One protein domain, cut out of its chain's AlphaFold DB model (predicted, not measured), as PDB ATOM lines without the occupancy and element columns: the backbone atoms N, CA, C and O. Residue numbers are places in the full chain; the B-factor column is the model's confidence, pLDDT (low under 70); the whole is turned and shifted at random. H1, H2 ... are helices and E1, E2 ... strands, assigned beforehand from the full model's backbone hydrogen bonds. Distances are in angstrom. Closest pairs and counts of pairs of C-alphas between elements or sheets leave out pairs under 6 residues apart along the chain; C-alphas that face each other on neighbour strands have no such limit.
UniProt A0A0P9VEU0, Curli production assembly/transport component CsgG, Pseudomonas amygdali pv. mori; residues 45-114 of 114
ATOM      1  N   GLY A  45      56.467  13.869 -36.800       84.00
ATOM      2  CA  GLY A  45      56.667  15.031 -37.665       84.00
ATOM      3  C   GLY A  45      56.694  16.356 -36.897       84.00
ATOM      4  O   GLY A  45      56.383  16.424 -35.706       84.00
ATOM      5  N   VAL A  46      57.030  17.439 -37.600       85.62
ATOM      6  CA  VAL A  46      56.988  18.798 -37.036       85.62
ATOM      7  C   VAL A  46      55.540  19.168 -36.693       85.62
ATOM      8  O   VAL A  46      54.609  18.832 -37.432       85.62
ATOM      9  N   ARG A  47      55.345  19.837 -35.550       89.50
ATOM     10  CA  ARG A  47      54.035  20.336 -35.112       89.50
ATOM     11  C   ARG A  47      53.711  21.656 -35.799       89.50
ATOM     12  O   ARG A  47      54.519  22.581 -35.759       89.50
ATOM     13  N   TYR A  48      52.511  21.770 -36.359       90.94
ATOM     14  CA  TYR A  48      52.060  23.007 -36.996       90.94
ATOM     15  C   TYR A  48      51.376  23.934 -35.984       90.94
ATOM     16  O   TYR A  48      50.485  23.479 -35.261       90.94
ATOM     17  N   PRO A  49      51.754  25.221 -35.912       91.06
ATOM     18  CA  PRO A  49      51.060  26.180 -35.063       91.06
ATOM     19  C   PRO A  49      49.658  26.456 -35.611       91.06
ATOM     20  O   PRO A  49      49.488  26.706 -36.803       91.06
ATOM     21  N   VAL A  50      48.651  26.432 -34.740       92.62
ATOM     22  CA  VAL A  50      47.259  26.706 -35.114       92.62
ATOM     23  C   VAL A  50      46.537  27.437 -33.993       92.62
ATOM     24  O   VAL A  50      46.686  27.094 -32.826       92.62
ATOM     25  N   ALA A  51      45.745  28.447 -34.340       91.06
ATOM     26  CA  ALA A  51      44.852  29.118 -33.402       91.06
ATOM     27  C   ALA A  51      43.412  28.672 -33.672       91.06
ATOM     28  O   ALA A  51      42.976  28.653 -34.824       91.06
ATOM     29  N   VAL A  52      42.677  28.320 -32.617       90.19
ATOM     30  CA  VAL A  52      41.266  27.928 -32.716       90.19
ATOM     31  C   VAL A  52      40.400  29.109 -32.299       90.19
ATOM     32  O   VAL A  52      40.434  29.530 -31.147       90.19
ATOM     33  N   GLY A  53      39.629  29.642 -33.246       89.00
ATOM     34  CA  GLY A  53      38.725  30.766 -33.006       89.00
ATOM     35  C   GLY A  53      37.470  30.395 -32.209       89.00
ATOM     36  O   GLY A  53      37.302  29.273 -31.727       89.00
ATOM     37  N   LYS A  54      36.557  31.362 -32.091       85.75
ATOM     38  CA  LYS A  54      35.246  31.154 -31.466       85.75
ATOM     39  C   LYS A  54      34.352  30.319 -32.378       85.75
ATOM     40  O   LYS A  54      34.299  30.543 -33.585       85.75
ATOM     41  N   PHE A  55      33.653  29.365 -31.781       88.19
ATOM     42  CA  PHE A  55      32.660  28.548 -32.462       88.19
ATOM     43  C   PHE A  55      31.303  29.220 -32.297       88.19
ATOM     44  O   PHE A  55      30.908  29.527 -31.178       88.19
ATOM     45  N   ASP A  56      30.619  29.450 -33.413       86.06
ATOM     46  CA  ASP A  56      29.260  29.984 -33.437       86.06
ATOM     47  C   ASP A  56      28.277  28.821 -33.603       86.06
ATOM     48  O   ASP A  56      28.228  28.170 -34.654       86.06
ATOM     49  N   ASN A  57      27.504  28.521 -32.563       86.94
ATOM     50  CA  ASN A  57      26.403  27.577 -32.673       86.94
ATOM     51  C   ASN A  57      25.290  28.186 -33.532       86.94
ATOM     52  O   ASN A  57      24.562  29.052 -33.074       86.94
ATOM     53  N   ARG A  58      25.077  27.708 -34.761       87.44
ATOM     54  CA  ARG A  58      23.953  28.153 -35.615       87.44
ATOM     55  C   ARG A  58      22.672  27.334 -35.467       87.44
ATOM     56  O   ARG A  58      21.697  27.597 -36.165       87.44
ATOM     57  N   SER A  59      22.654  26.353 -34.571       85.44
ATOM     58  CA  SER A  59      21.455  25.560 -34.296       85.44
ATOM     59  C   SER A  59      20.485  26.301 -33.369       85.44
ATOM     60  O   SER A  59      20.810  27.350 -32.808       85.44
ATOM     61  N   SER A  60      19.284  25.746 -33.196       82.69
ATOM     62  CA  SER A  60      18.291  26.199 -32.213       82.69
ATOM     63  C   SER A  60      18.527  25.635 -30.803       82.69
ATOM     64  O   SER A  60      17.795  25.975 -29.870       82.69
ATOM     65  N   TYR A  61      19.536  24.777 -30.623       82.69
ATOM     66  CA  TYR A  61      19.818  24.129 -29.346       82.69
ATOM     67  C   TYR A  61      20.186  25.155 -28.271       82.69
ATOM     68  O   TYR A  61      21.047  26.006 -28.490       82.69
ATOM     69  N   MET A  62      19.524  25.062 -27.111       77.94
ATOM     70  CA  MET A  62      19.698  25.974 -25.972       77.94
ATOM     71  C   MET A  62      19.541  27.465 -26.322       77.94
ATOM     72  O   MET A  62      20.157  28.320 -25.695       77.94
ATOM     73  N   ARG A  63      18.684  27.803 -27.294       77.69
ATOM     74  CA  ARG A  63      18.346  29.197 -27.657       77.69
ATOM     75  C   ARG A  63      16.919  29.625 -27.302       77.69
ATOM     76  O   ARG A  63      16.436  30.644 -27.785       77.69
ATOM     77  N   GLY A  64      16.219  28.830 -26.497       78.81
ATOM     78  CA  GLY A  64      14.857  29.142 -26.061       78.81
ATOM     79  C   GLY A  64      14.798  30.289 -25.049       78.81
ATOM     80  O   GLY A  64      15.816  30.713 -24.512       78.81
ATOM     81  N   ILE A  65      13.580  30.730 -24.729       81.19
ATOM     82  CA  ILE A  65      13.300  31.824 -23.778       81.19
ATOM     83  C   ILE A  65      13.830  31.571 -22.353       81.19
ATOM     84  O   ILE A  65      14.038  32.511 -21.596       81.19
ATOM     85  N   PHE A  66      14.075  30.308 -21.996       79.00
ATOM     86  CA  PHE A  66      14.647  29.901 -20.707       79.00
ATOM     87  C   PHE A  66      16.166  29.681 -20.756       79.00
ATOM     88  O   PHE A  66      16.736  29.122 -19.822       79.00
ATOM     89  N   SER A  67      16.820  30.054 -21.857       77.00
ATOM     90  CA  SER A  67      18.275  30.006 -21.963       77.00
ATOM     91  C   SER A  67      18.908  31.210 -21.269       77.00
ATOM     92  O   SER A  67      18.400  32.324 -21.359       77.00
ATOM     93  N   ASP A  68      20.055  30.988 -20.630       79.00
ATOM     94  CA  ASP A  68      20.913  32.028 -20.050       79.00
ATOM     95  C   ASP A  68      21.642  32.867 -21.124       79.00
ATOM     96  O   ASP A  68      22.400  33.776 -20.795       79.00
ATOM     97  N   GLY A  69      21.412  32.573 -22.411       76.38
ATOM     98  CA  GLY A  69      22.002  33.280 -23.550       76.38
ATOM     99  C   GLY A  69      23.460  32.902 -23.820       76.38
ATOM    100  O   GLY A  69      24.060  33.412 -24.766       76.38
ATOM    101  N   VAL A  70      24.030  31.995 -23.022       80.50
ATOM    102  CA  VAL A  70      25.421  31.560 -23.143       80.50
ATOM    103  C   VAL A  70      25.509  30.390 -24.122       80.50
ATOM    104  O   VAL A  70      24.878  29.349 -23.933       80.50
ATOM    105  N   ASP A  71      26.340  30.518 -25.161       81.19
ATOM    106  CA  ASP A  71      26.561  29.440 -26.130       81.19
ATOM    107  C   ASP A  71      27.483  28.344 -25.572       81.19
ATOM    108  O   ASP A  71      28.685  28.270 -25.847       81.19
ATOM    109  N   ARG A  72      26.891  27.460 -24.769       84.12
ATOM    110  CA  ARG A  72      27.584  26.303 -24.194       84.12
ATOM    111  C   ARG A  72      27.980  25.279 -25.255       84.12
ATOM    112  O   ARG A  72      29.005  24.622 -25.092       84.12
ATOM    113  N   LEU A  73      27.206  25.155 -26.337       87.88
ATOM    114  CA  LEU A  73      27.491  24.192 -27.399       87.88
ATOM    115  C   LEU A  73      28.724  24.617 -28.200       87.88
ATOM    116  O   LEU A  73      29.617  23.799 -28.413       87.88
ATOM    117  N   GLY A  74      28.808  25.894 -28.585       88.25
ATOM    118  CA  GLY A  74      29.996  26.453 -29.230       88.25
ATOM    119  C   GLY A  74      31.238  26.321 -28.344       88.25
ATOM    120  O   GLY A  74      32.273  25.825 -28.796       88.25
ATOM    121  N   GLY A  75      31.117  26.663 -27.055       87.94
ATOM    122  CA  GLY A  75      32.203  26.505 -26.081       87.94
ATOM    123  C   GLY A  75      32.702  25.059 -25.959       87.94
ATOM    124  O   GLY A  75      33.900  24.805 -26.075       87.94
ATOM    125  N   GLN A  76      31.790  24.096 -25.807       88.69
ATOM    126  CA  GLN A  76      32.134  22.672 -25.723       88.69
ATOM    127  C   GLN A  76      32.758  22.146 -27.019       88.69
ATOM    128  O   GLN A  76      33.764  21.437 -26.972       88.69
ATOM    129  N   ALA A  77      32.204  22.515 -28.176       89.69
ATOM    130  CA  ALA A  77      32.724  22.097 -29.474       89.69
ATOM    131  C   ALA A  77      34.170  22.566 -29.684       89.69
ATOM    132  O   ALA A  77      35.015  21.792 -30.144       89.69
ATOM    133  N   LYS A  78      34.481  23.799 -29.270       91.00
ATOM    134  CA  LYS A  78      35.848  24.324 -29.283       91.00
ATOM    135  C   LYS A  78      36.787  23.481 -28.413       91.00
ATOM    136  O   LYS A  78      37.850  23.081 -28.886       91.00
ATOM    137  N   THR A  79      36.402  23.169 -27.173       89.94
ATOM    138  CA  THR A  79      37.208  22.330 -26.268       89.94
ATOM    139  C   THR A  79      37.445  20.931 -26.837       89.94
ATOM    140  O   THR A  79      38.569  20.426 -26.770       89.94
ATOM    141  N   ILE A  80      36.422  20.316 -27.438       90.31
ATOM    142  CA  ILE A  80      36.536  19.000 -28.084       90.31
ATOM    143  C   ILE A  80      37.545  19.059 -29.233       90.31
ATOM    144  O   ILE A  80      38.456  18.231 -29.284       90.31
ATOM    145  N   LEU A  81      37.448  20.060 -30.117       91.06
ATOM    146  CA  LEU A  81      38.400  20.217 -31.218       91.06
ATOM    147  C   LEU A  81      39.834  20.376 -30.702       91.06
ATOM    148  O   LEU A  81      40.729  19.674 -31.171       91.06
ATOM    149  N   ILE A  82      40.057  21.266 -29.732       90.81
ATOM    150  CA  ILE A  82      41.386  21.489 -29.144       90.81
ATOM    151  C   ILE A  82      41.940  20.181 -28.569       90.81
ATOM    152  O   ILE A  82      43.077  19.812 -28.866       90.81
ATOM    153  N   THR A  83      41.115  19.445 -27.823       89.88
ATOM    154  CA  THR A  83      41.483  18.143 -27.250       89.88
ATOM    155  C   THR A  83      41.889  17.161 -28.346       89.88
ATOM    156  O   THR A  83      42.919  16.497 -28.235       89.88
ATOM    157  N   HIS A  84      41.131  17.095 -29.440       89.25
ATOM    158  CA  HIS A  84      41.440  16.212 -30.562       89.25
ATOM    159  C   HIS A  84      42.765  16.594 -31.233       89.25
ATOM    160  O   HIS A  84      43.607  15.730 -31.485       89.25
ATOM    161  N   MET A  85      42.991  17.888 -31.478       90.00
ATOM    162  CA  MET A  85      44.237  18.385 -32.064       90.00
ATOM    163  C   MET A  85      45.446  18.049 -31.185       90.00
ATOM    164  O   MET A  85      46.454  17.560 -31.700       90.00
ATOM    165  N   GLN A  86      45.325  18.226 -29.868       87.69
ATOM    166  CA  GLN A  86      46.368  17.878 -28.903       87.69
ATOM    167  C   GLN A  86      46.636  16.366 -28.866       87.69
ATOM    168  O   GLN A  86      47.793  15.951 -28.936       87.69
ATOM    169  N   GLN A  87      45.591  15.532 -28.851       86.38
ATOM    170  CA  GLN A  87      45.723  14.069 -28.860       86.38
ATOM    171  C   GLN A  87      46.445  13.542 -30.106       86.38
ATOM    172  O   GLN A  87      47.165  12.548 -30.024       86.38
ATOM    173  N   THR A  88      46.301  14.212 -31.254       87.44
ATOM    174  CA  THR A  88      47.000  13.804 -32.483       87.44
ATOM    175  C   THR A  88      48.503  14.084 -32.465       87.44
ATOM    176  O   THR A  88      49.210  13.567 -33.325       87.44
ATOM    177  N   ASN A  89      49.001  14.911 -31.533       86.25
ATOM    178  CA  ASN A  89      50.391  15.381 -31.466       86.25
ATOM    179  C   ASN A  89      50.907  16.126 -32.714       86.25
ATOM    180  O   ASN A  89      52.104  16.395 -32.803       86.25
ATOM    181  N   ARG A  90      50.027  16.500 -33.652       89.19
ATOM    182  CA  ARG A  90      50.381  17.142 -34.935       89.19
ATOM    183  C   ARG A  90      50.357  18.667 -34.895       89.19
ATOM    184  O   ARG A  90      50.901  19.310 -35.791       89.19
ATOM    185  N   PHE A  91      49.744  19.249 -33.867       91.44
ATOM    186  CA  PHE A  91      49.483  20.682 -33.792       91.44
ATOM    187  C   PHE A  91      50.028  21.289 -32.503       91.44
ATOM    188  O   PHE A  91      49.959  20.677 -31.437       91.44
ATOM    189  N   ASN A  92      50.539  22.512 -32.607       90.50
ATOM    190  CA  ASN A  92      50.770  23.391 -31.472       90.50
ATOM    191  C   ASN A  92      49.585  24.361 -31.383       90.50
ATOM    192  O   ASN A  92      49.516  25.331 -32.142       90.50
ATOM    193  N   VAL A  93      48.616  24.043 -30.526       89.44
ATOM    194  CA  VAL A  93      47.393  24.836 -30.384       89.44
ATOM    195  C   VAL A  93      47.691  26.075 -29.546       89.44
ATOM    196  O   VAL A  93      48.076  25.965 -28.386       89.44
ATOM    197  N   LEU A  94      47.526  27.249 -30.148       88.75
ATOM    198  CA  LEU A  94      47.812  28.543 -29.540       88.75
ATOM    199  C   LEU A  94      46.595  29.051 -28.761       88.75
ATOM    200  O   LEU A  94      45.494  29.118 -29.313       88.75
ATOM    201  N   ASP A  95      46.815  29.475 -27.516       82.50
ATOM    202  CA  ASP A  95      45.792  30.103 -26.678       82.50
ATOM    203  C   ASP A  95      45.731  31.610 -26.963       82.50
ATOM    204  O   ASP A  95      46.515  32.407 -26.444       82.50
ATOM    205  N   ARG A  96      44.858  31.990 -27.901       85.69
ATOM    206  CA  ARG A  96      44.702  33.385 -28.337       85.69
ATOM    207  C   ARG A  96      43.649  34.156 -27.550       85.69
ATOM    208  O   ARG A  96      43.657  35.381 -27.614       85.69
ATOM    209  N   ASP A  97      42.769  33.464 -26.838       81.81
ATOM    210  CA  ASP A  97      41.686  34.106 -26.093       81.81
ATOM    211  C   ASP A  97      42.149  34.586 -24.719       81.81
ATOM    212  O   ASP A  97      41.651  35.604 -24.260       81.81
ATOM    213  N   ASN A  98      43.144  33.920 -24.124       84.00
ATOM    214  CA  ASN A  98      43.667  34.260 -22.798       84.00
ATOM    215  C   ASN A  98      45.007  35.021 -22.862       84.00
ATOM    216  O   ASN A  98      45.831  34.944 -21.951       84.00
ATOM    217  N   MET A  99      45.310  35.695 -23.981       85.06
ATOM    218  CA  MET A  99      46.618  36.349 -24.152       85.06
ATOM    219  C   MET A  99      46.841  37.514 -23.189       85.06
ATOM    220  O   MET A  99      47.992  37.850 -22.916       85.06
ATOM    221  N   GLU A 100      45.776  38.158 -22.717       87.06
ATOM    222  CA  GLU A 100      45.882  39.283 -21.793       87.06
ATOM    223  C   GLU A 100      46.333  38.805 -20.410       87.06
ATOM    224  O   GLU A 100      47.296  39.334 -19.857       87.06
ATOM    225  N   GLU A 101      45.732  37.727 -19.922       85.06
ATOM    226  CA  GLU A 101      46.107  37.031 -18.697       85.06
ATOM    227  C   GLU A 101      47.511  36.432 -18.820       85.06
ATOM    228  O   GLU A 101      48.352  36.650 -17.953       85.06
ATOM    229  N   ILE A 102      47.826  35.765 -19.938       84.44
ATOM    230  CA  ILE A 102      49.175  35.229 -20.199       84.44
ATOM    231  C   ILE A 102      50.222  36.351 -20.189       84.44
ATOM    232  O   ILE A 102      51.330  36.160 -19.691       84.44
ATOM    233  N   LYS A 103      49.894  37.533 -20.726       87.00
ATOM    234  CA  LYS A 103      50.792  38.693 -20.709       87.00
ATOM    235  C   LYS A 103      51.007  39.215 -19.287       87.00
ATOM    236  O   LYS A 103      52.135  39.580 -18.958       87.00
ATOM    237  N   GLN A 104      49.961  39.261 -18.466       87.75
ATOM    238  CA  GLN A 104      50.068  39.653 -17.059       87.75
ATOM    239  C   GLN A 104      50.928  38.654 -16.272       87.75
ATOM    240  O   GLN A 104      51.872  39.062 -15.600       87.75
ATOM    241  N   GLU A 105      50.697  37.352 -16.441       84.94
ATOM    242  CA  GLU A 105      51.502  36.290 -15.822       84.94
ATOM    243  C   GLU A 105      52.963  36.313 -16.286       84.94
ATOM    244  O   GLU A 105      53.881  36.091 -15.493       84.94
ATOM    245  N   ALA A 106      53.209  36.626 -17.560       84.94
ATOM    246  CA  ALA A 106      54.559  36.815 -18.077       84.94
ATOM    247  C   ALA A 106      55.243  38.034 -17.443       84.94
ATOM    248  O   ALA A 106      56.424  37.963 -17.120       84.94
ATOM    249  N   ALA A 107      54.517  39.133 -17.218       84.81
ATOM    250  CA  ALA A 107      55.054  40.317 -16.547       84.81
ATOM    251  C   ALA A 107      55.370  40.071 -15.061       84.81
ATOM    252  O   ALA A 107      56.287  40.688 -14.531       84.81
ATOM    253  N   ILE A 108      54.638  39.168 -14.404       84.25
ATOM    254  CA  ILE A 108      54.907  38.745 -13.021       84.25
ATOM    255  C   ILE A 108      56.108  37.785 -12.960       84.25
ATOM    256  O   ILE A 108      56.920  37.878 -12.043       84.25
ATOM    257  N   ASN A 109      56.228  36.859 -13.920       75.88
ATOM    258  CA  ASN A 109      57.290  35.844 -13.934       75.88
ATOM    259  C   ASN A 109      58.632  36.332 -14.497       75.88
ATOM    260  O   ASN A 109      59.668  35.752 -14.168       75.88
ATOM    261  N   LEU A 110      58.649  37.354 -15.359       63.88
ATOM    262  CA  LEU A 110      59.906  37.952 -15.794       63.88
ATOM    263  C   LEU A 110      60.431  38.904 -14.705       63.88
ATOM    264  O   LEU A 110      59.667  39.731 -14.205       63.88
ATOM    265  N   PRO A 111      61.733  38.851 -14.358       62.56
ATOM    266  CA  PRO A 111      62.337  39.910 -13.561       62.56
ATOM    267  C   PRO A 111      62.112  41.253 -14.276       62.56
ATOM    268  O   PRO A 111      62.128  41.278 -15.512       62.56
ATOM    269  N   PRO A 112      61.891  42.356 -13.533       61.47
ATOM    270  CA  PRO A 112      61.671  43.660 -14.139       61.47
ATOM    271  C   PRO A 112      62.814  43.938 -15.111       61.47
ATOM    272  O   PRO A 112      63.986  43.860 -14.738       61.47
ATOM    273  N   SER A 113      62.460  44.175 -16.372       60.81
ATOM    274  CA  SER A 113      63.399  44.529 -17.429       60.81
ATOM    275  C   SER A 113      64.234  45.726 -16.972       60.81
ATOM    276  O   SER A 113      63.680  46.815 -16.799       60.81
ATOM    277  N   VAL A 114      65.527  45.485 -16.738       46.34
ATOM    278  CA  VAL A 114      66.563  46.523 -16.620       46.34
ATOM    279  C   VAL A 114      66.778  47.158 -17.985       46.34
ATOM    280  O   VAL A 114      66.806  46.391 -18.977       46.34
TER     281      VAL A 114
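This is residues 45 to 114 of the 114 residues of the protein "Curli production assembly/transport component CsgG" of Pseudomonas amygdali pv. mori (UniProt A0A0P9VEU0). A small parallel pair of strands, E1 and E2, lies at the bend of an open, flat shape: the last turns of helix H1 meet it beside E2, a long link without named elements runs out from E1 and folds back into the far end of H1, and a second helix, H2, sticks out beyond E2 as an arm. The far turn of the link, residues 64 to 69, and the arm, residues 98 to 114, of which 99 to 109 belong to H2, stand free and make much of the length. The printed part has 70 residues, with two named helices and two named strands in the order E1, H1, E2, H2; the sheet has the order E1, E2, parallel, and the class is mixed, helices and strands. The whole is only just extended, close to loose, with a radius of gyration of the C-alphas of 17.0 A and spans of 56 by 34 by 14 A.

E1, residues 48 to 51, is the parallel neighbour of E2, residues 91 to 94, with 34 degrees between their directions. The C-alphas of Pro 49 and Asn 92 face each other at 4.6 A. N 92 and O 48 are within hydrogen-bond range at 2.8 A, and so are N 50 and O 92 at 3.0 A. With H1, residues 72 to 87, between them, the two strands form a strand-helix-strand unit, two parallel neighbour strands joined through a helix, and its crossover is right-handed. H1 and E2 have 5 pairs of C-alphas within 8 A, the closest being those of Met 85 and Phe 91, 6.0 A apart. H2, residues 99 to 109, is apart from E1 and from H1. In H1 and H2 every O i to N i+4 pair is within hydrogen-bond range.

E1 begins at C-alpha 48, (52.060, 23.007, -36.996), and measures 10.1 A from first to last C-alpha. H1 begins at C-alpha 72, (27.584, 26.303, -24.194), and measures 22.4 A. E2, Phe 91 to Leu 94, measures 9.1 A. H2 measures 14.8 A and ends at C-alpha 109, (57.290, 35.844, -13.934).

The two C-alphas farthest apart are those of Ile 65 and Val 114, at 55.7 A. Without the stretches that stand free, the body has 47 residues and spans 42 by 18 by 12 A. The link from E1 to H1 is long, with 20 residues, while those from H1 to E2 and from E2 to H2 are tight. The printed part has no cut, and it ends at residue 114, the chain's last residue. The mean pLDDT of the printed part is 84.1, and residues 110 to 114 are under 70.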